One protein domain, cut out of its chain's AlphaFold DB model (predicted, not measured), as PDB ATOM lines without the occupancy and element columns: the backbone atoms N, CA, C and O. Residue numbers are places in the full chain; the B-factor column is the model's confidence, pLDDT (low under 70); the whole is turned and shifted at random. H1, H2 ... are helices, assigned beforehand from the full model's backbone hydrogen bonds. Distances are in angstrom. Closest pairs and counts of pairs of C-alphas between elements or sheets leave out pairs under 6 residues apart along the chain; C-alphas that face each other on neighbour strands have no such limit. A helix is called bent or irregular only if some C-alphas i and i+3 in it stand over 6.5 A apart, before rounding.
ATOM      1  N   SER A 434      79.634 -14.745  20.660       83.06
ATOM      2  CA  SER A 434      80.841 -14.342  21.377       83.06
ATOM      3  C   SER A 434      81.449 -15.508  22.172       83.06
ATOM      4  O   SER A 434      80.757 -16.445  22.590       83.06
ATOM      5  N   SER A 435      82.770 -15.460  22.356       79.56
ATOM      6  CA  SER A 435      83.532 -16.462  23.111       79.56
ATOM      7  C   SER A 435      82.927 -16.711  24.493       79.56
ATOM      8  O   SER A 435      82.732 -17.858  24.893       79.56
ATOM      9  N   GLU A 436      82.568 -15.629  25.183       75.88
ATOM     10  CA  GLU A 436      81.969 -15.640  26.513       75.88
ATOM     11  C   GLU A 436      80.635 -16.385  26.506       75.88
ATOM     12  O   GLU A 436      80.400 -17.247  27.351       75.88
ATOM     13  N   ASN A 437      79.773 -16.090  25.528       83.06
ATOM     14  CA  ASN A 437      78.424 -16.639  25.482       83.06
ATOM     15  C   ASN A 437      78.416 -18.117  25.069       83.06
ATOM     16  O   ASN A 437      77.721 -18.922  25.684       83.06
ATOM     17  N   ILE A 438      79.234 -18.511  24.084       82.94
ATOM     18  CA  ILE A 438      79.379 -19.924  23.691       82.94
ATOM     19  C   ILE A 438      79.917 -20.750  24.855       82.94
ATOM     20  O   ILE A 438      79.407 -21.839  25.132       82.94
ATOM     21  N   PHE A 439      80.944 -20.243  25.538       77.69
ATOM     22  CA  PHE A 439      81.494 -20.934  26.691       77.69
ATOM     23  C   PHE A 439      80.459 -21.054  27.812       77.69
ATOM     24  O   PHE A 439      80.303 -22.141  28.373       77.69
ATOM     25  N   ALA A 440      79.739 -19.969  28.112       73.25
ATOM     26  CA  ALA A 440      78.684 -19.961  29.116       73.25
ATOM     27  C   ALA A 440      77.638 -21.036  28.812       73.25
ATOM     28  O   ALA A 440      77.430 -21.911  29.647       73.25
ATOM     29  N   ILE A 441      77.075 -21.039  27.598       79.00
ATOM     30  CA  ILE A 441      76.084 -22.022  27.134       79.00
ATOM     31  C   ILE A 441      76.617 -23.448  27.259       79.00
ATOM     32  O   ILE A 441      75.930 -24.323  27.776       79.00
ATOM     33  N   TRP A 442      77.842 -23.713  26.805       83.81
ATOM     34  CA  TRP A 442      78.392 -25.061  26.897       83.81
ATOM     35  C   TRP A 442      78.498 -25.543  28.341       83.81
ATOM     36  O   TRP A 442      78.056 -26.641  28.654       83.81
ATOM     37  N   ASN A 443      79.049 -24.734  29.242       73.62
ATOM     38  CA  ASN A 443      79.227 -25.154  30.633       73.62
ATOM     39  C   ASN A 443      77.905 -25.348  31.360       73.62
ATOM     40  O   ASN A 443      77.808 -26.222  32.217       73.62
ATOM     41  N   LEU A 444      76.905 -24.583  30.948       70.69
ATOM     42  CA  LEU A 444      75.545 -24.681  31.426       70.69
ATOM     43  C   LEU A 444      74.899 -26.021  31.068       70.69
ATOM     44  O   LEU A 444      74.270 -26.669  31.901       70.69
ATOM     45  N   TYR A 445      75.112 -26.472  29.832       75.31
ATOM     46  CA  TYR A 445      74.392 -27.623  29.293       75.31
ATOM     47  C   TYR A 445      75.224 -28.885  29.141       75.31
ATOM     48  O   TYR A 445      74.655 -29.933  28.861       75.31
ATOM     49  N   LYS A 446      76.541 -28.848  29.351       81.75
ATOM     50  CA  LYS A 446      77.397 -30.015  29.097       81.75
ATOM     51  C   LYS A 446      77.043 -31.232  29.943       81.75
ATOM     52  O   LYS A 446      77.101 -32.335  29.421       81.75
ATOM     53  N   ALA A 447      76.639 -31.048  31.204       78.00
ATOM     54  CA  ALA A 447      76.200 -32.158  32.054       78.00
ATOM     55  C   ALA A 447      74.963 -32.840  31.448       78.00
ATOM     56  O   ALA A 447      75.004 -34.022  31.131       78.00
ATOM     57  N   HIS A 448      73.928 -32.051  31.148       74.19
ATOM     58  CA  HIS A 448      72.718 -32.525  30.475       74.19
ATOM     59  C   HIS A 448      73.026 -33.155  29.111       74.19
ATOM     60  O   HIS A 448      72.467 -34.188  28.760       74.19
ATOM     61  N   PHE A 449      73.922 -32.553  28.328       81.69
ATOM     62  CA  PHE A 449      74.346 -33.085  27.038       81.69
ATOM     63  C   PHE A 449      74.996 -34.465  27.187       81.69
ATOM     64  O   PHE A 449      74.618 -35.382  26.463       81.69
ATOM     65  N   PHE A 450      75.924 -34.633  28.133       83.44
ATOM     66  CA  PHE A 450      76.586 -35.915  28.380       83.44
ATOM     67  C   PHE A 450      75.640 -36.969  28.967       83.44
ATOM     68  O   PHE A 450      75.762 -38.138  28.612       83.44
ATOM     69  N   ASP A 451      74.658 -36.563  29.774       80.69
ATOM     70  CA  ASP A 451      73.604 -37.458  30.263       80.69
ATOM     71  C   ASP A 451      72.680 -37.931  29.127       80.69
ATOM     72  O   ASP A 451      72.225 -39.074  29.112       80.69
ATOM     73  N   MET A 452      72.396 -37.056  28.156       76.62
ATOM     74  CA  MET A 452      71.501 -37.350  27.031       76.62
ATOM     75  C   MET A 452      72.175 -38.103  25.882       76.62
ATOM     76  O   MET A 452      71.516 -38.856  25.162       76.62
ATOM     77  N   VAL A 453      73.463 -37.859  25.653       82.62
ATOM     78  CA  VAL A 453      74.227 -38.430  24.546       82.62
ATOM     79  C   VAL A 453      75.205 -39.435  25.131       82.62
ATOM     80  O   VAL A 453      76.347 -39.111  25.429       82.62
ATOM     81  N   ASP A 454      74.769 -40.679  25.292       86.44
ATOM     82  CA  ASP A 454      75.669 -41.761  25.686       86.44
ATOM     83  C   ASP A 454      76.714 -42.074  24.593       86.44
ATOM     84  O   ASP A 454      76.637 -41.609  23.449       86.44
ATOM     85  N   MET A 455      77.723 -42.875  24.945       92.62
ATOM     86  CA  MET A 455      78.802 -43.283  24.034       92.62
ATOM     87  C   MET A 455      78.279 -43.919  22.736       92.62
ATOM     88  O   MET A 455      78.809 -43.665  21.650       92.62
ATOM     89  N   ASP A 456      77.241 -44.748  22.835       88.00
ATOM     90  CA  ASP A 456      76.663 -45.433  21.681       88.00
ATOM     91  C   ASP A 456      75.949 -44.442  20.765       88.00
ATOM     92  O   ASP A 456      76.135 -44.468  19.551       88.00
ATOM     93  N   THR A 457      75.176 -43.515  21.327       83.38
ATOM     94  CA  THR A 457      74.514 -42.434  20.596       83.38
ATOM     95  C   THR A 457      75.545 -41.522  19.945       83.38
ATOM     96  O   THR A 457      75.410 -41.236  18.758       83.38
ATOM     97  N   TYR A 458      76.618 -41.158  20.648       87.00
ATOM     98  CA  TYR A 458      77.723 -40.363  20.108       87.00
ATOM     99  C   TYR A 458      78.339 -41.000  18.846       87.00
ATOM    100  O   TYR A 458      78.458 -40.345  17.804       87.00
ATOM    101  N   LYS A 459      78.644 -42.304  18.889       88.69
ATOM    102  CA  LYS A 459      79.208 -43.061  17.752       88.69
ATOM    103  C   LYS A 459      78.196 -43.345  16.644       88.69
ATOM    104  O   LYS A 459      78.535 -43.292  15.458       88.69
ATOM    105  N   ASN A 460      76.950 -43.655  16.996       81.25
ATOM    106  CA  ASN A 460      75.886 -43.927  16.027       81.25
ATOM    107  C   ASN A 460      75.553 -42.677  15.211       81.25
ATOM    108  O   ASN A 460      75.359 -42.764  14.001       81.25
ATOM    109  N   LEU A 461      75.588 -41.511  15.855       77.06
ATOM    110  CA  LEU A 461      75.414 -40.208  15.225       77.06
ATOM    111  C   LEU A 461      76.664 -39.697  14.485       77.06
ATOM    112  O   LEU A 461      76.619 -38.616  13.899       77.06
ATOM    113  N   LYS A 462      77.777 -40.448  14.493       84.31
ATOM    114  CA  LYS A 462      79.066 -40.058  13.889       84.31
ATOM    115  C   LYS A 462      79.604 -38.722  14.425       84.31
ATOM    116  O   LYS A 462      80.306 -37.988  13.713       84.31
ATOM    117  N   LEU A 463      79.268 -38.389  15.674       85.00
ATOM    118  CA  LEU A 463      79.752 -37.180  16.336       85.00
ATOM    119  C   LEU A 463      81.251 -37.279  16.622       85.00
ATOM    120  O   LEU A 463      81.960 -36.295  16.441       85.00
ATOM    121  N   ASP A 464      81.744 -38.474  16.943       90.69
ATOM    122  CA  ASP A 464      83.170 -38.792  17.062       90.69
ATOM    123  C   ASP A 464      83.949 -38.379  15.808       90.69
ATOM    124  O   ASP A 464      84.959 -37.676  15.877       90.69
ATOM    125  N   ARG A 465      83.445 -38.764  14.634       87.31
ATOM    126  CA  ARG A 465      84.064 -38.463  13.344       87.31
ATOM    127  C   ARG A 465      84.043 -36.956  13.077       87.31
ATOM    128  O   ARG A 465      85.065 -36.397  12.695       87.31
ATOM    129  N   THR A 466      82.920 -36.296  13.357       86.88
ATOM    130  CA  THR A 466      82.749 -34.842  13.178       86.88
ATOM    131  C   THR A 466      83.683 -34.033  14.081       86.88
ATOM    132  O   THR A 466      84.390 -33.146  13.604       86.88
ATOM    133  N   VAL A 467      83.733 -34.356  15.377       91.56
ATOM    134  CA  VAL A 467      84.618 -33.697  16.347       91.56
ATOM    135  C   VAL A 467      86.083 -33.909  15.963       91.56
ATOM    136  O   VAL A 467      86.866 -32.961  15.989       91.56
ATOM    137  N   ASN A 468      86.456 -35.116  15.528       92.12
ATOM    138  CA  ASN A 468      87.813 -35.395  15.060       92.12
ATOM    139  C   ASN A 468      88.184 -34.608  13.794       92.12
ATOM    140  O   ASN A 468      89.291 -34.082  13.730       92.12
ATOM    141  N   ASP A 469      87.285 -34.481  12.815       89.38
ATOM    142  CA  ASP A 469      87.541 -33.704  11.593       89.38
ATOM    143  C   ASP A 469      87.706 -32.199  11.893       89.38
ATOM    144  O   ASP A 469      88.566 -31.521  11.316       89.38
ATOM    145  N   LEU A 470      86.909 -31.673  12.829       92.06
ATOM    146  CA  LEU A 470      87.020 -30.294  13.311       92.06
ATOM    147  C   LEU A 470      88.343 -30.062  14.047       92.06
ATOM    148  O   LEU A 470      89.063 -29.124  13.717       92.06
ATOM    149  N   LEU A 471      88.709 -30.928  14.992       94.12
ATOM    150  CA  LEU A 471      89.976 -30.799  15.717       94.12
ATOM    151  C   LEU A 471      91.188 -30.980  14.797       94.12
ATOM    152  O   LEU A 471      92.139 -30.214  14.882       94.12
ATOM    153  N   HIS A 472      91.134 -31.928  13.861       92.19
ATOM    154  CA  HIS A 472      92.214 -32.146  12.901       92.19
ATOM    155  C   HIS A 472      92.455 -30.922  12.007       92.19
ATOM    156  O   HIS A 472      93.599 -30.519  11.813       92.19
ATOM    157  N   SER A 473      91.386 -30.321  11.472       91.19
ATOM    158  CA  SER A 473      91.498 -29.098  10.662       91.19
ATOM    159  C   SER A 473      91.978 -27.901  11.486       91.19
ATOM    160  O   SER A 473      92.789 -27.124  10.992       91.19
ATOM    161  N   TYR A 474      91.564 -27.785  12.752       93.50
ATOM    162  CA  TYR A 474      92.093 -26.777  13.673       93.50
ATOM    163  C   TYR A 474      93.601 -26.941  13.890       93.50
ATOM    164  O   TYR A 474      94.364 -25.998  13.684       93.50
ATOM    165  N   ASP A 475      94.048 -28.147  14.240       92.50
ATOM    166  CA  ASP A 475      95.465 -28.438  14.461       92.50
ATOM    167  C   ASP A 475      96.288 -28.234  13.183       92.50
ATOM    168  O   ASP A 475      97.430 -27.780  13.244       92.50
ATOM    169  N   HIS A 476      95.716 -28.535  12.012       91.06
ATOM    170  CA  HIS A 476      96.336 -28.242  10.724       91.06
ATOM    171  C   HIS A 476      96.504 -26.733  10.503       91.06
ATOM    172  O   HIS A 476      97.614 -26.289  10.213       91.06
ATOM    173  N   LEU A 477      95.446 -25.940  10.717       90.12
ATOM    174  CA  LEU A 477      95.493 -24.477  10.620       90.12
ATOM    175  C   LEU A 477      96.573 -23.892  11.537       90.12
ATOM    176  O   LEU A 477      97.390 -23.095  11.082       90.12
ATOM    177  N   LYS A 478      96.652 -24.340  12.795       90.81
ATOM    178  CA  LYS A 478      97.629 -23.835  13.777       90.81
ATOM    179  C   LYS A 478      99.095 -24.091  13.403       90.81
ATOM    180  O   LYS A 478      99.964 -23.436  13.974       90.81
ATOM    181  N   LYS A 479      99.396 -24.990  12.452       90.44
ATOM    182  CA  LYS A 479     100.764 -25.170  11.918       90.44
ATOM    183  C   LYS A 479     101.230 -23.973  11.091       90.44
ATOM    184  O   LYS A 479     102.435 -23.767  10.965       90.44
ATOM    185  N   ASN A 480     100.301 -23.203  10.528       87.56
ATOM    186  CA  ASN A 480     100.604 -21.984   9.798       87.56
ATOM    187  C   ASN A 480     100.482 -20.772  10.747       87.56
ATOM    188  O   ASN A 480      99.384 -20.504  11.242       87.56
ATOM    189  N   PRO A 481     101.562 -20.010  11.006       87.06
ATOM    190  CA  PRO A 481     101.498 -18.843  11.889       87.06
ATOM    191  C   PRO A 481     100.519 -17.764  11.390       87.06
ATOM    192  O   PRO A 481      99.953 -17.051  12.212       87.06
ATOM    193  N   ASP A 482     100.239 -17.711  10.084       89.62
ATOM    194  CA  ASP A 482      99.366 -16.712   9.455       89.62
ATOM    195  C   ASP A 482      97.915 -17.200   9.248       89.62
ATOM    196  O   ASP A 482      97.133 -16.554   8.545       89.62
ATOM    197  N   HIS A 483      97.521 -18.342   9.826       88.94
ATOM    198  CA  HIS A 483      96.201 -18.947   9.591       88.94
ATOM    199  C   HIS A 483      95.020 -18.015   9.898       88.94
ATOM    200  O   HIS A 483      94.063 -17.999   9.130       88.94
ATOM    201  N   GLU A 484      95.073 -17.208  10.961       88.69
ATOM    202  CA  GLU A 484      93.993 -16.266  11.299       88.69
ATOM    203  C   GLU A 484      93.786 -15.233  10.183       88.69
ATOM    204  O   GLU A 484      92.658 -14.999   9.747       88.69
ATOM    205  N   LEU A 485      94.880 -14.676   9.649       87.50
ATOM    206  CA  LEU A 485      94.842 -13.735   8.529       87.50
ATOM    207  C   LEU A 485      94.293 -14.399   7.260       87.50
ATOM    208  O   LEU A 485      93.517 -13.786   6.525       87.50
ATOM    209  N   LEU A 486      94.681 -15.647   6.997       86.38
ATOM    210  CA  LEU A 486      94.173 -16.414   5.861       86.38
ATOM    211  C   LEU A 486      92.667 -16.683   5.981       86.38
ATOM    212  O   LEU A 486      91.938 -16.497   5.008       86.38
ATOM    213  N   LEU A 487      92.179 -17.043   7.171       88.50
ATOM    214  CA  LEU A 487      90.750 -17.237   7.427       88.50
ATOM    215  C   LEU A 487      89.962 -15.927   7.275       88.50
ATOM    216  O   LEU A 487      88.878 -15.944   6.692       88.50
ATOM    217  N   VAL A 488      90.506 -14.787   7.721       89.06
ATOM    218  CA  VAL A 488      89.900 -13.461   7.477       89.06
ATOM    219  C   VAL A 488      89.788 -13.181   5.978       89.06
ATOM    220  O   VAL A 488      88.718 -12.790   5.511       89.06
ATOM    221  N   LYS A 489      90.858 -13.412   5.207       86.44
ATOM    222  CA  LYS A 489      90.847 -13.219   3.747       86.44
ATOM    223  C   LYS A 489      89.824 -14.122   3.061       86.44
ATOM    224  O   LYS A 489      89.040 -13.636   2.249       86.44
ATOM    225  N   ALA A 490      89.788 -15.410   3.407       86.19
ATOM    226  CA  ALA A 490      88.812 -16.348   2.853       86.19
ATOM    227  C   ALA A 490      87.372 -15.924   3.170       86.19
ATOM    228  O   ALA A 490      86.512 -15.968   2.287       86.19
ATOM    229  N   TYR A 491      87.116 -15.439   4.389       86.62
ATOM    230  CA  TYR A 491      85.807 -14.916   4.767       86.62
ATOM    231  C   TYR A 491      85.427 -13.683   3.936       86.62
ATOM    232  O   TYR A 491      84.349 -13.653   3.351       86.62
ATOM    233  N   GLN A 492      86.320 -12.695   3.819       86.38
ATOM    234  CA  GLN A 492      86.084 -11.470   3.041       86.38
ATOM    235  C   GLN A 492      85.814 -11.752   1.557       86.38
ATOM    236  O   GLN A 492      84.954 -11.114   0.948       86.38
ATOM    237  N   LEU A 493      86.532 -12.712   0.970       82.56
ATOM    238  CA  LEU A 493      86.325 -13.140  -0.414       82.56
ATOM    239  C   LEU A 493      84.968 -13.829  -0.586       82.56
ATOM    240  O   LEU A 493      84.236 -13.520  -1.526       82.56
ATOM    241  N   THR A 494      84.609 -14.702   0.355       81.25
ATOM    242  CA  THR A 494      83.298 -15.364   0.396       81.25
ATOM    243  C   THR A 494      82.163 -14.341   0.511       81.25
ATOM    244  O   THR A 494      81.186 -14.404  -0.235       81.25
ATOM    245  N   ASP A 495      82.305 -13.351   1.393       81.19
ATOM    246  CA  ASP A 495      81.313 -12.291   1.576       81.19
ATOM    247  C   ASP A 495      81.184 -11.398   0.331       81.19
ATOM    248  O   ASP A 495      80.082 -11.139  -0.154       81.19
ATOM    249  N   SER A 496      82.311 -11.020  -0.278       80.56
ATOM    250  CA  SER A 496      82.332 -10.242  -1.525       80.56
ATOM    251  C   SER A 496      81.636 -10.976  -2.675       80.56
ATOM    252  O   SER A 496      80.919 -10.359  -3.462       80.56
ATOM    253  N   LEU A 497      81.804 -12.299  -2.774       73.62
ATOM    254  CA  LEU A 497      81.109 -13.114  -3.772       73.62
ATOM    255  C   LEU A 497      79.608 -13.193  -3.521       73.62
ATOM    256  O   LEU A 497      78.841 -13.134  -4.483       73.62
ATOM    257  N   ASN A 498      79.175 -13.289  -2.262       69.81
ATOM    258  CA  ASN A 498      77.752 -13.199  -1.935       69.81
ATOM    259  C   ASN A 498      77.184 -11.857  -2.401       69.81
ATOM    260  O   ASN A 498      76.134 -11.829  -3.034       69.81
ATOM    261  N   GLN A 499      77.908 -10.757  -2.177       72.81
ATOM    262  CA  GLN A 499      77.499  -9.424  -2.628       72.81
ATOM    263  C   GLN A 499      77.468  -9.291  -4.161       72.81
ATOM    264  O   GLN A 499      76.570  -8.649  -4.701       72.81
ATOM    265  N   GLN A 500      78.408  -9.913  -4.880       69.38
ATOM    266  CA  GLN A 500      78.450  -9.885  -6.348       69.38
ATOM    267  C   GLN A 500      77.393 -10.781  -6.999       69.38
ATOM    268  O   GLN A 500      76.785 -10.370  -7.986       69.38
ATOM    269  N   LYS A 501      77.139 -11.984  -6.463       60.28
ATOM    270  CA  LYS A 501      76.102 -12.886  -6.991       60.28
ATOM    271  C   LYS A 501      74.706 -12.256  -6.903       60.28
ATOM    272  O   LYS A 501      73.940 -12.448  -7.838       60.28
ATOM    273  N   ILE A 502      74.443 -11.411  -5.898       55.72
ATOM    274  CA  ILE A 502      73.209 -10.605  -5.759       55.72
ATOM    275  C   ILE A 502      72.978  -9.643  -6.943       55.72
ATOM    276  O   ILE A 502      71.847  -9.239  -7.192       55.72
ATOM    277  N   ALA A 503      74.026  -9.254  -7.680       57.28
ATOM    278  CA  ALA A 503      73.890  -8.399  -8.863       57.28
ATOM    279  C   ALA A 503      73.473  -9.173 -10.132       57.28
ATOM    280  O   ALA A 503      73.036  -8.564 -11.107       57.28
ATOM    281  N   SER A 504      73.612 -10.502 -10.124       55.22
ATOM    282  CA  SER A 504      72.926 -11.409 -11.051       55.22
ATOM    283  C   SER A 504      71.621 -11.877 -10.396       55.22
ATOM    284  O   SER A 504      71.518 -11.793  -9.180       55.22
ATOM    285  N   ASP A 505      70.634 -12.395 -11.128       57.47
ATOM    286  CA  ASP A 505      69.333 -12.852 -10.577       57.47
ATOM    287  C   ASP A 505      69.424 -14.033  -9.564       57.47
ATOM    288  O   ASP A 505      68.453 -14.749  -9.317       57.47
ATOM    289  N   TYR A 506      70.603 -14.280  -8.996       53.28
ATOM    290  CA  TYR A 506      70.900 -15.260  -7.970       53.28
ATOM    291  C   TYR A 506      70.932 -14.585  -6.594       53.28
ATOM    292  O   TYR A 506      71.948 -14.026  -6.176       53.28
ATOM    293  N   GLU A 507      69.831 -14.672  -5.849       56.59
ATOM    294  CA  GLU A 507      69.863 -14.371  -4.420       56.59
ATOM    295  C   GLU A 507      70.566 -15.528  -3.688       56.59
ATOM    296  O   GLU A 507      70.087 -16.666  -3.744       56.59
ATOM    297  N   PRO A 508      71.713 -15.295  -3.022       57.06
ATOM    298  CA  PRO A 508      72.313 -16.315  -2.181       57.06
ATOM    299  C   PRO A 508      71.308 -16.648  -1.075       57.06
ATOM    300  O   PRO A 508      70.895 -15.769  -0.321       57.06
ATOM    301  N   GLY A 509      70.881 -17.910  -1.012       58.62
ATOM    302  CA  GLY A 509      69.994 -18.373   0.055       58.62
ATOM    303  C   GLY A 509      70.684 -18.337   1.423       58.62
ATOM    304  O   GLY A 509      71.881 -18.061   1.516       58.62
ATOM    305  N   ALA A 510      69.963 -18.732   2.478       58.41
ATOM    306  CA  ALA A 510      70.478 -18.845   3.856       58.41
ATOM    307  C   ALA A 510      71.789 -19.653   4.011       58.41
ATOM    308  O   ALA A 510      72.451 -19.597   5.045       58.41
ATOM    309  N   TYR A 511      72.178 -20.400   2.977       56.09
ATOM    310  CA  TYR A 511      73.436 -21.132   2.857       56.09
ATOM    311  C   TYR A 511      74.683 -20.249   2.726       56.09
ATOM    312  O   TYR A 511      75.798 -20.750   2.880       56.09
ATOM    313  N   GLY A 512      74.518 -18.966   2.388       66.00
ATOM    314  CA  GLY A 512      75.619 -18.161   1.876       66.00
ATOM    315  C   GLY A 512      76.267 -18.834   0.659       66.00
ATOM    316  O   GLY A 512      75.615 -19.504  -0.142       66.00
ATOM    317  N   THR A 513      77.579 -18.679   0.522       66.31
ATOM    318  CA  THR A 513      78.360 -19.339  -0.527       66.31
ATOM    319  C   THR A 513      78.552 -20.816  -0.179       66.31
ATOM    320  O   THR A 513      79.015 -21.120   0.924       66.31
ATOM    321  N   SER A 514      78.243 -21.735  -1.102       69.75
ATOM    322  CA  SER A 514      78.426 -23.177  -0.876       69.75
ATOM    323  C   SER A 514      79.882 -23.511  -0.524       69.75
ATOM    324  O   SER A 514      80.801 -22.810  -0.947       69.75
ATOM    325  N   ALA A 515      80.128 -24.596   0.219       66.38
ATOM    326  CA  ALA A 515      81.501 -25.024   0.513       66.38
ATOM    327  C   ALA A 515      82.314 -25.218  -0.783       66.38
ATOM    328  O   ALA A 515      83.485 -24.863  -0.839       66.38
ATOM    329  N   GLN A 516      81.669 -25.704  -1.847       69.31
ATOM    330  CA  GLN A 516      82.242 -25.850  -3.183       69.31
ATOM    331  C   GLN A 516      82.631 -24.504  -3.808       69.31
ATOM    332  O   GLN A 516      83.699 -24.399  -4.397       69.31
ATOM    333  N   ASP A 517      81.808 -23.470  -3.661       73.31
ATOM    334  CA  ASP A 517      82.140 -22.121  -4.130       73.31
ATOM    335  C   ASP A 517      83.236 -21.464  -3.263       73.31
ATOM    336  O   ASP A 517      84.015 -20.654  -3.758       73.31
ATOM    337  N   GLN A 518      83.330 -21.829  -1.977       75.44
ATOM    338  CA  GLN A 518      84.420 -21.409  -1.083       75.44
ATOM    339  C   GLN A 518      85.738 -22.138  -1.386       75.44
ATOM    340  O   GLN A 518      86.801 -21.720  -0.921       75.44
ATOM    341  N   HIS A 519      85.681 -23.225  -2.162       78.81
ATOM    342  CA  HIS A 519      86.802 -24.124  -2.396       78.81
ATOM    343  C   HIS A 519      88.078 -23.429  -2.874       78.81
ATOM    344  O   HIS A 519      89.104 -23.655  -2.236       78.81
ATOM    345  N   PRO A 520      88.059 -22.567  -3.912       78.06
ATOM    346  CA  PRO A 520      89.292 -21.973  -4.428       78.06
ATOM    347  C   PRO A 520      90.051 -21.161  -3.370       78.06
ATOM    348  O   PRO A 520      91.271 -21.066  -3.425       78.06
ATOM    349  N   PHE A 521      89.333 -20.610  -2.387       77.38
ATOM    350  CA  PHE A 521      89.899 -19.799  -1.308       77.38
ATOM    351  C   PHE A 521      90.387 -20.660  -0.149       77.38
ATOM    352  O   PHE A 521      91.465 -20.432   0.392       77.38
ATOM    353  N   LEU A 522      89.605 -21.674   0.224       78.56
ATOM    354  CA  LEU A 522      89.990 -22.599   1.287       78.56
ATOM    355  C   LEU A 522      91.135 -23.517   0.847       78.56
ATOM    356  O   LEU A 522      91.934 -23.912   1.687       78.56
ATOM    357  N   GLN A 523      91.279 -23.806  -0.448       80.06
ATOM    358  CA  GLN A 523      92.363 -24.629  -0.985       80.06
ATOM    359  C   GLN A 523      93.750 -24.032  -0.700       80.06
ATOM    360  O   GLN A 523      94.666 -24.768  -0.341       80.06
ATOM    361  N   GLU A 524      93.897 -22.706  -0.787       75.75
ATOM    362  CA  GLU A 524      95.148 -22.010  -0.445       75.75
ATOM    363  C   GLU A 524      95.524 -22.210   1.036       75.75
ATOM    364  O   GLU A 524      96.699 -22.338   1.381       75.75
ATOM    365  N   ILE A 525      94.515 -22.313   1.905       76.12
ATOM    366  CA  ILE A 525      94.668 -22.555   3.346       76.12
ATOM    367  C   ILE A 525      94.939 -24.038   3.639       76.12
ATOM    368  O   ILE A 525      95.721 -24.366   4.530       76.12
ATOM    369  N   MET A 526      94.294 -24.938   2.893       74.75
ATOM    370  CA  MET A 526      94.395 -26.392   3.056       74.75
ATOM    371  C   MET A 526      95.739 -26.960   2.593       74.75
ATOM    372  O   MET A 526      96.147 -28.001   3.103       74.75
ATOM    373  N   GLN A 527      96.423 -26.294   1.654       75.75
ATOM    374  CA  GLN A 527      97.686 -26.761   1.070       75.75
ATOM    375  C   GLN A 527      97.605 -28.246   0.638       75.75
ATOM    376  O   GLN A 527      96.700 -28.623  -0.108       75.75
ATOM    377  N   ASP A 528      98.530 -29.081   1.126       69.44
ATOM    378  CA  ASP A 528      98.702 -30.506   0.811       69.44
ATOM    379  C   ASP A 528      97.892 -31.449   1.725       69.44
ATOM    380  O   ASP A 528      98.201 -32.639   1.820       69.44
ATOM    381  N   ASP A 529      96.860 -30.968   2.427       70.38
ATOM    382  CA  ASP A 529      95.954 -31.855   3.166       70.38
ATOM    383  C   ASP A 529      95.069 -32.665   2.189       70.38
ATOM    384  O   ASP A 529      93.896 -32.367   1.956       70.38
ATOM    385  N   THR A 530      95.652 -33.701   1.571       57.12
ATOM    386  CA  THR A 530      95.063 -34.499   0.479       57.12
ATOM    387  C   THR A 530      94.037 -35.544   0.935       57.12
ATOM    388  O   THR A 530      93.536 -36.321   0.118       57.12
ATOM    389  N   ALA A 531      93.722 -35.637   2.228       55.44
ATOM    390  CA  ALA A 531      92.777 -36.634   2.727       55.44
ATOM    391  C   ALA A 531      91.319 -36.156   2.570       55.44
ATOM    392  O   ALA A 531      90.909 -35.187   3.195       55.44
ATOM    393  N   SER A 532      90.518 -36.888   1.781       59.44
ATOM    394  CA  SER A 532      89.058 -36.722   1.622       59.44
ATOM    395  C   SER A 532      88.597 -35.273   1.351       59.44
ATOM    396  O   SER A 532      87.976 -34.615   2.188       59.44
ATOM    397  N   TYR A 533      88.874 -34.819   0.124       61.88
ATOM    398  CA  TYR A 533      88.563 -33.503  -0.461       61.88
ATOM    399  C   TYR A 533      87.263 -32.838   0.031       61.88
ATOM    400  O   TYR A 533      87.284 -31.717   0.530       61.88
ATOM    401  N   HIS A 534      86.120 -33.518  -0.072       63.56
ATOM    402  CA  HIS A 534      84.842 -32.888   0.259       63.56
ATOM    403  C   HIS A 534      84.553 -32.808   1.759       63.56
ATOM    404  O   HIS A 534      83.809 -31.939   2.207       63.56
ATOM    405  N   ARG A 535      85.120 -33.726   2.539       64.94
ATOM    406  CA  ARG A 535      84.743 -33.916   3.937       64.94
ATOM    407  C   ARG A 535      85.408 -32.897   4.845       64.94
ATOM    408  O   ARG A 535      84.784 -32.390   5.771       64.94
ATOM    409  N   LYS A 536      86.654 -32.547   4.526       72.50
ATOM    410  CA  LYS A 536      87.413 -31.533   5.259       72.50
ATOM    411  C   LYS A 536      87.056 -30.107   4.858       72.50
ATOM    412  O   LYS A 536      87.164 -29.204   5.675       72.50
ATOM    413  N   LEU A 537      86.569 -29.877   3.638       79.44
ATOM    414  CA  LEU A 537      86.238 -28.523   3.182       79.44
ATOM    415  C   LEU A 537      85.211 -27.829   4.094       79.44
ATOM    416  O   LEU A 537      85.340 -26.645   4.405       79.44
ATOM    417  N   TRP A 538      84.234 -28.590   4.594       82.69
ATOM    418  CA  TRP A 538      83.272 -28.092   5.574       82.69
ATOM    419  C   TRP A 538      83.923 -27.709   6.913       82.69
ATOM    420  O   TRP A 538      83.540 -26.691   7.488       82.69
ATOM    421  N   SER A 539      84.915 -28.462   7.405       87.19
ATOM    422  CA  SER A 539      85.566 -28.152   8.685       87.19
ATOM    423  C   SER A 539      86.467 -26.916   8.591       87.19
ATOM    424  O   SER A 539      86.459 -26.087   9.498       87.19
ATOM    425  N   TYR A 540      87.135 -26.684   7.457       88.00
ATOM    426  CA  TYR A 540      87.827 -25.412   7.196       88.00
ATOM    427  C   TYR A 540      86.851 -24.230   7.086       88.00
ATOM    428  O   TYR A 540      87.077 -23.178   7.683       88.00
ATOM    429  N   SER A 541      85.723 -24.415   6.392       86.38
ATOM    430  CA  SER A 541      84.640 -23.423   6.321       86.38
ATOM    431  C   SER A 541      84.053 -23.102   7.704       86.38
ATOM    432  O   SER A 541      83.736 -21.949   8.007       86.38
ATOM    433  N   PHE A 542      83.934 -24.108   8.576       88.31
ATOM    434  CA  PHE A 542      83.545 -23.926   9.971       88.31
ATOM    435  C   PHE A 542      84.535 -23.018  10.705       88.31
ATOM    436  O   PHE A 542      84.117 -22.006  11.265       88.31
ATOM    437  N   TRP A 543      85.836 -23.313  10.645       91.56
ATOM    438  CA  TRP A 543      86.851 -22.500  11.319       91.56
ATOM    439  C   TRP A 543      86.964 -21.083  10.762       91.56
ATOM    440  O   TRP A 543      87.169 -20.153  11.533       91.56
ATOM    441  N   MET A 544      86.735 -20.889   9.463       91.25
ATOM    442  CA  MET A 544      86.627 -19.559   8.860       91.25
ATOM    443  C   MET A 544      85.522 -18.721   9.521       91.25
ATOM    444  O   MET A 544      85.756 -17.565   9.872       91.25
ATOM    445  N   ARG A 545      84.335 -19.306   9.750       88.31
ATOM    446  CA  ARG A 545      83.231 -18.622  10.447       88.31
ATOM    447  C   ARG A 545      83.548 -18.353  11.915       88.31
ATOM    448  O   ARG A 545      83.317 -17.244  12.377       88.31
ATOM    449  N   ARG A 546      84.101 -19.333  12.634       91.25
ATOM    450  CA  ARG A 546      84.493 -19.165  14.046       91.25
ATOM    451  C   ARG A 546      85.558 -18.076  14.228       91.25
ATOM    452  O   ARG A 546      85.496 -17.287  15.165       91.25
ATOM    453  N   ASN A 547      86.484 -17.977  13.277       90.19
ATOM    454  CA  ASN A 547      87.488 -16.920  13.243       90.19
ATOM    455  C   ASN A 547      86.871 -15.542  13.007       90.19
ATOM    456  O   ASN A 547      87.221 -14.597  13.703       90.19
ATOM    457  N   HIS A 548      85.921 -15.432  12.074       90.06
ATOM    458  CA  HIS A 548      85.179 -14.188  11.866       90.06
ATOM    459  C   HIS A 548      84.379 -13.763  13.110       90.06
ATOM    460  O   HIS A 548      84.331 -12.582  13.436       90.06
ATOM    461  N   GLU A 549      83.793 -14.724  13.824       86.75
ATOM    462  CA  GLU A 549      83.048 -14.487  15.066       86.75
ATOM    463  C   GLU A 549      83.956 -14.266  16.297       86.75
ATOM    464  O   GLU A 549      83.451 -13.991  17.382       86.75
ATOM    465  N   GLY A 550      85.282 -14.392  16.166       85.50
ATOM    466  CA  GLY A 550      86.226 -14.190  17.272       85.50
ATOM    467  C   GLY A 550      86.154 -15.256  18.373       85.50
ATOM    468  O   GLY A 550      86.502 -14.976  19.520       85.50
ATOM    469  N   ASN A 551      85.695 -16.470  18.051       88.00
ATOM    470  CA  ASN A 551      85.430 -17.539  19.025       88.00
ATOM    471  C   ASN A 551      86.196 -18.854  18.764       88.00
ATOM    472  O   ASN A 551      85.943 -19.867  19.422       88.00
ATOM    473  N   THR A 552      87.166 -18.848  17.841       88.12
ATOM    474  CA  THR A 552      87.945 -20.030  17.423       88.12
ATOM    475  C   THR A 552      88.545 -20.804  18.600       88.12
ATOM    476  O   THR A 552      88.359 -22.017  18.699       88.12
ATOM    477  N   ALA A 553      89.267 -20.119  19.493       83.50
ATOM    478  CA  ALA A 553      90.017 -20.763  20.570       83.50
ATOM    479  C   ALA A 553      89.095 -21.444  21.592       83.50
ATOM    480  O   ALA A 553      89.328 -22.596  21.961       83.50
ATOM    481  N   VAL A 554      88.015 -20.758  21.987       84.44
ATOM    482  CA  VAL A 554      86.997 -21.302  22.892       84.44
ATOM    483  C   VAL A 554      86.376 -22.549  22.281       84.44
ATOM    484  O   VAL A 554      86.417 -23.610  22.896       84.44
ATOM    485  N   VAL A 555      85.880 -22.471  21.045       90.06
ATOM    486  CA  VAL A 555      85.226 -23.607  20.380       90.06
ATOM    487  C   VAL A 555      86.167 -24.806  20.239       90.06
ATOM    488  O   VAL A 555      85.748 -25.938  20.474       90.06
ATOM    489  N   ALA A 556      87.443 -24.582  19.914       89.56
ATOM    490  CA  ALA A 556      88.437 -25.652  19.872       89.56
ATOM    491  C   ALA A 556      88.634 -26.315  21.244       89.56
ATOM    492  O   ALA A 556      88.724 -27.540  21.317       89.56
ATOM    493  N   SER A 557      88.659 -25.532  22.326       86.12
ATOM    494  CA  SER A 557      88.722 -26.061  23.693       86.12
ATOM    495  C   SER A 557      87.500 -26.917  24.032       86.12
ATOM    496  O   SER A 557      87.653 -28.008  24.575       86.12
ATOM    497  N   LEU A 558      86.296 -26.471  23.666       89.25
ATOM    498  CA  LEU A 558      85.064 -27.222  23.933       89.25
ATOM    499  C   LEU A 558      85.021 -28.548  23.166       89.25
ATOM    500  O   LEU A 558      84.640 -29.578  23.713       89.25
ATOM    501  N   LEU A 559      85.463 -28.550  21.905       93.75
ATOM    502  CA  LEU A 559      85.560 -29.774  21.105       93.75
ATOM    503  C   LEU A 559      86.558 -30.780  21.697       93.75
ATOM    504  O   LEU A 559      86.321 -31.985  21.611       93.75
ATOM    505  N   LYS A 560      87.654 -30.307  22.306       90.62
ATOM    506  CA  LYS A 560      88.597 -31.165  23.041       90.62
ATOM    507  C   LYS A 560      87.947 -31.767  24.282       90.62
ATOM    508  O   LYS A 560      88.016 -32.980  24.430       90.62
ATOM    509  N   GLU A 561      87.243 -30.964  25.082       87.56
ATOM    510  CA  GLU A 561      86.500 -31.454  26.256       87.56
ATOM    511  C   GLU A 561      85.466 -32.522  25.858       87.56
ATOM    512  O   GLU A 561      85.394 -33.578  26.483       87.56
ATOM    513  N   ILE A 562      84.714 -32.300  24.771       93.06
ATOM    514  CA  ILE A 562      83.786 -33.304  24.224       93.06
ATOM    515  C   ILE A 562      84.538 -34.590  23.881       93.06
ATOM    516  O   ILE A 562      84.130 -35.672  24.290       93.06
ATOM    517  N   LYS A 563      85.636 -34.489  23.127       94.81
ATOM    518  CA  LYS A 563      86.425 -35.654  22.721       94.81
ATOM    519  C   LYS A 563      86.987 -36.415  23.925       94.81
ATOM    520  O   LYS A 563      86.971 -37.638  23.908       94.81
ATOM    521  N   GLU A 564      87.478 -35.716  24.940       92.19
ATOM    522  CA  GLU A 564      88.008 -36.311  26.172       92.19
ATOM    523  C   GLU A 564      86.935 -37.063  26.963       92.19
ATOM    524  O   GLU A 564      87.225 -38.129  27.490       92.19
ATOM    525  N   ASN A 565      85.694 -36.570  26.987       92.06
ATOM    526  CA  ASN A 565      84.586 -37.240  27.671       92.06
ATOM    527  C   ASN A 565      84.159 -38.569  27.006       92.06
ATOM    528  O   ASN A 565      83.618 -39.444  27.678       92.06
ATOM    529  N   TYR A 566      84.374 -38.723  25.693       93.56
ATOM    530  CA  TYR A 566      83.980 -39.913  24.916       93.56
ATOM    531  C   TYR A 566      85.155 -40.785  24.436       93.56
ATOM    532  O   TYR A 566      84.946 -41.697  23.628       93.56
ATOM    533  N   ASN A 567      86.377 -40.516  24.892       86.44
ATOM    534  CA  ASN A 567      87.519 -41.420  24.714       86.44
ATOM    535  C   ASN A 567      87.625 -42.358  25.912       86.44
ATOM    536  O   ASN A 567      87.916 -43.552  25.671       86.44
TER     537      ASN A 567
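What this domain is: This is residues 434 to 567 of the 567 residues of an uncharacterized protein of Maribacter cobaltidurans (UniProt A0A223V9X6). The longest helix, H4, makes a helical hairpin with H5, and the two pack across H6, which sits in the middle of an elongated body of helices. H3 crosses H6 too and leads toward the other end of the body, where H7 packs on H3, the first part of H1 lies beside H7, and short H2 makes a corner between H1 and H3. The printed part has 134 residues with seven named helices, H1 to H7 in order along the chain, and no named strand; the class is all helix. It is compact, with a radius of gyration of the C-alphas of 16.4 A, and spans 49 by 31 by 28 A.

How they stand to each other: H4, residues 483 to 501, touches H5, residues 515 to 526, at a shallow tilt of 25 degrees, opposite ways; the closest C-alphas, those of Ala 490 and Phe 521, are 5.5 A apart. The hub is H6, residues 533 to 548, which touches four helices. With residues 484 to 491 alone H4 touches H6, about perpendicular at 83 degrees, the C-alphas of Leu 487 and Met 544 being closest at 4.9 A. H5 touches H6 about perpendicular at 81 degrees, closest at the C-alphas of Ala 515 and Trp 538, 6.2 A. H3, residues 463 to 478, touches H6 with residues 469 to 474 alone, at a steep tilt of 66 degrees; the C-alphas of Leu 470 and Ser 539 are closest, 5.3 A. H7, residues 552 to 565, touches H3 at a steep tilt of 42 degrees, opposite ways, with the C-alphas of Val 467 and Leu 559 closest at 6.2 A. H6 and H7 only just touch, only at the corner by their link, with 3 pairs of C-alphas within 8 A; the closest are those of Arg 546 and Thr 552, 4.9 A. H1, residues 435 to 452, touches H7 with residues 435 to 442 alone, at a shallow tilt of 16 degrees, the same way; the C-alphas of Ser 435 and Val 554 are closest, 6.0 A. H2, residues 455 to 460, is close to H3 but not clearly touching, the C-alphas of Tyr 458 and Asp 464 being closest at 6.4 A. The packing of the helices is only just mostly crossed: of 6 pairs of helices that touch, those that touch only at the corner or at their ends left out, 2 are at a shallow tilt. Every O i to N i+4 pair is within hydrogen-bond range in H2, H3, H4 and H7, against 12 of 14 in H1, 4 of 8 in H5 and 9 of 12 in H6.

Where its parts are: H4 is 26.8 A from first to last C-alpha, from (96.201, -18.947, 9.591) to (76.102, -12.886, -6.991). H6 is 23.2 A long, H3 22.5 A and H7 20.3 A, the last ending at C-alpha 565 (84.586, -37.240, 27.671). H1, 24.4 A, begins at C-alpha 435 (83.532, -16.462, 23.111) and has a kink of 49 degrees near residue 445. H1 and H5 are irregular: C-alphas 444 and 447 are 7.5 A apart, and C-alphas 517 and 520 are 7.2 A apart.

The domain as a whole: The C-alphas of Ala 503 and Asn 567, the two farthest apart, are 49.0 A apart. The printed part has no cut, and Asn 567 is the chain's last residue. The link from H4 to H5, residues 502 to 514, is long. The mean pLDDT of the printed part is 80.4; residues 498, 500 to 516, 528 and 530 to 535 are under 70.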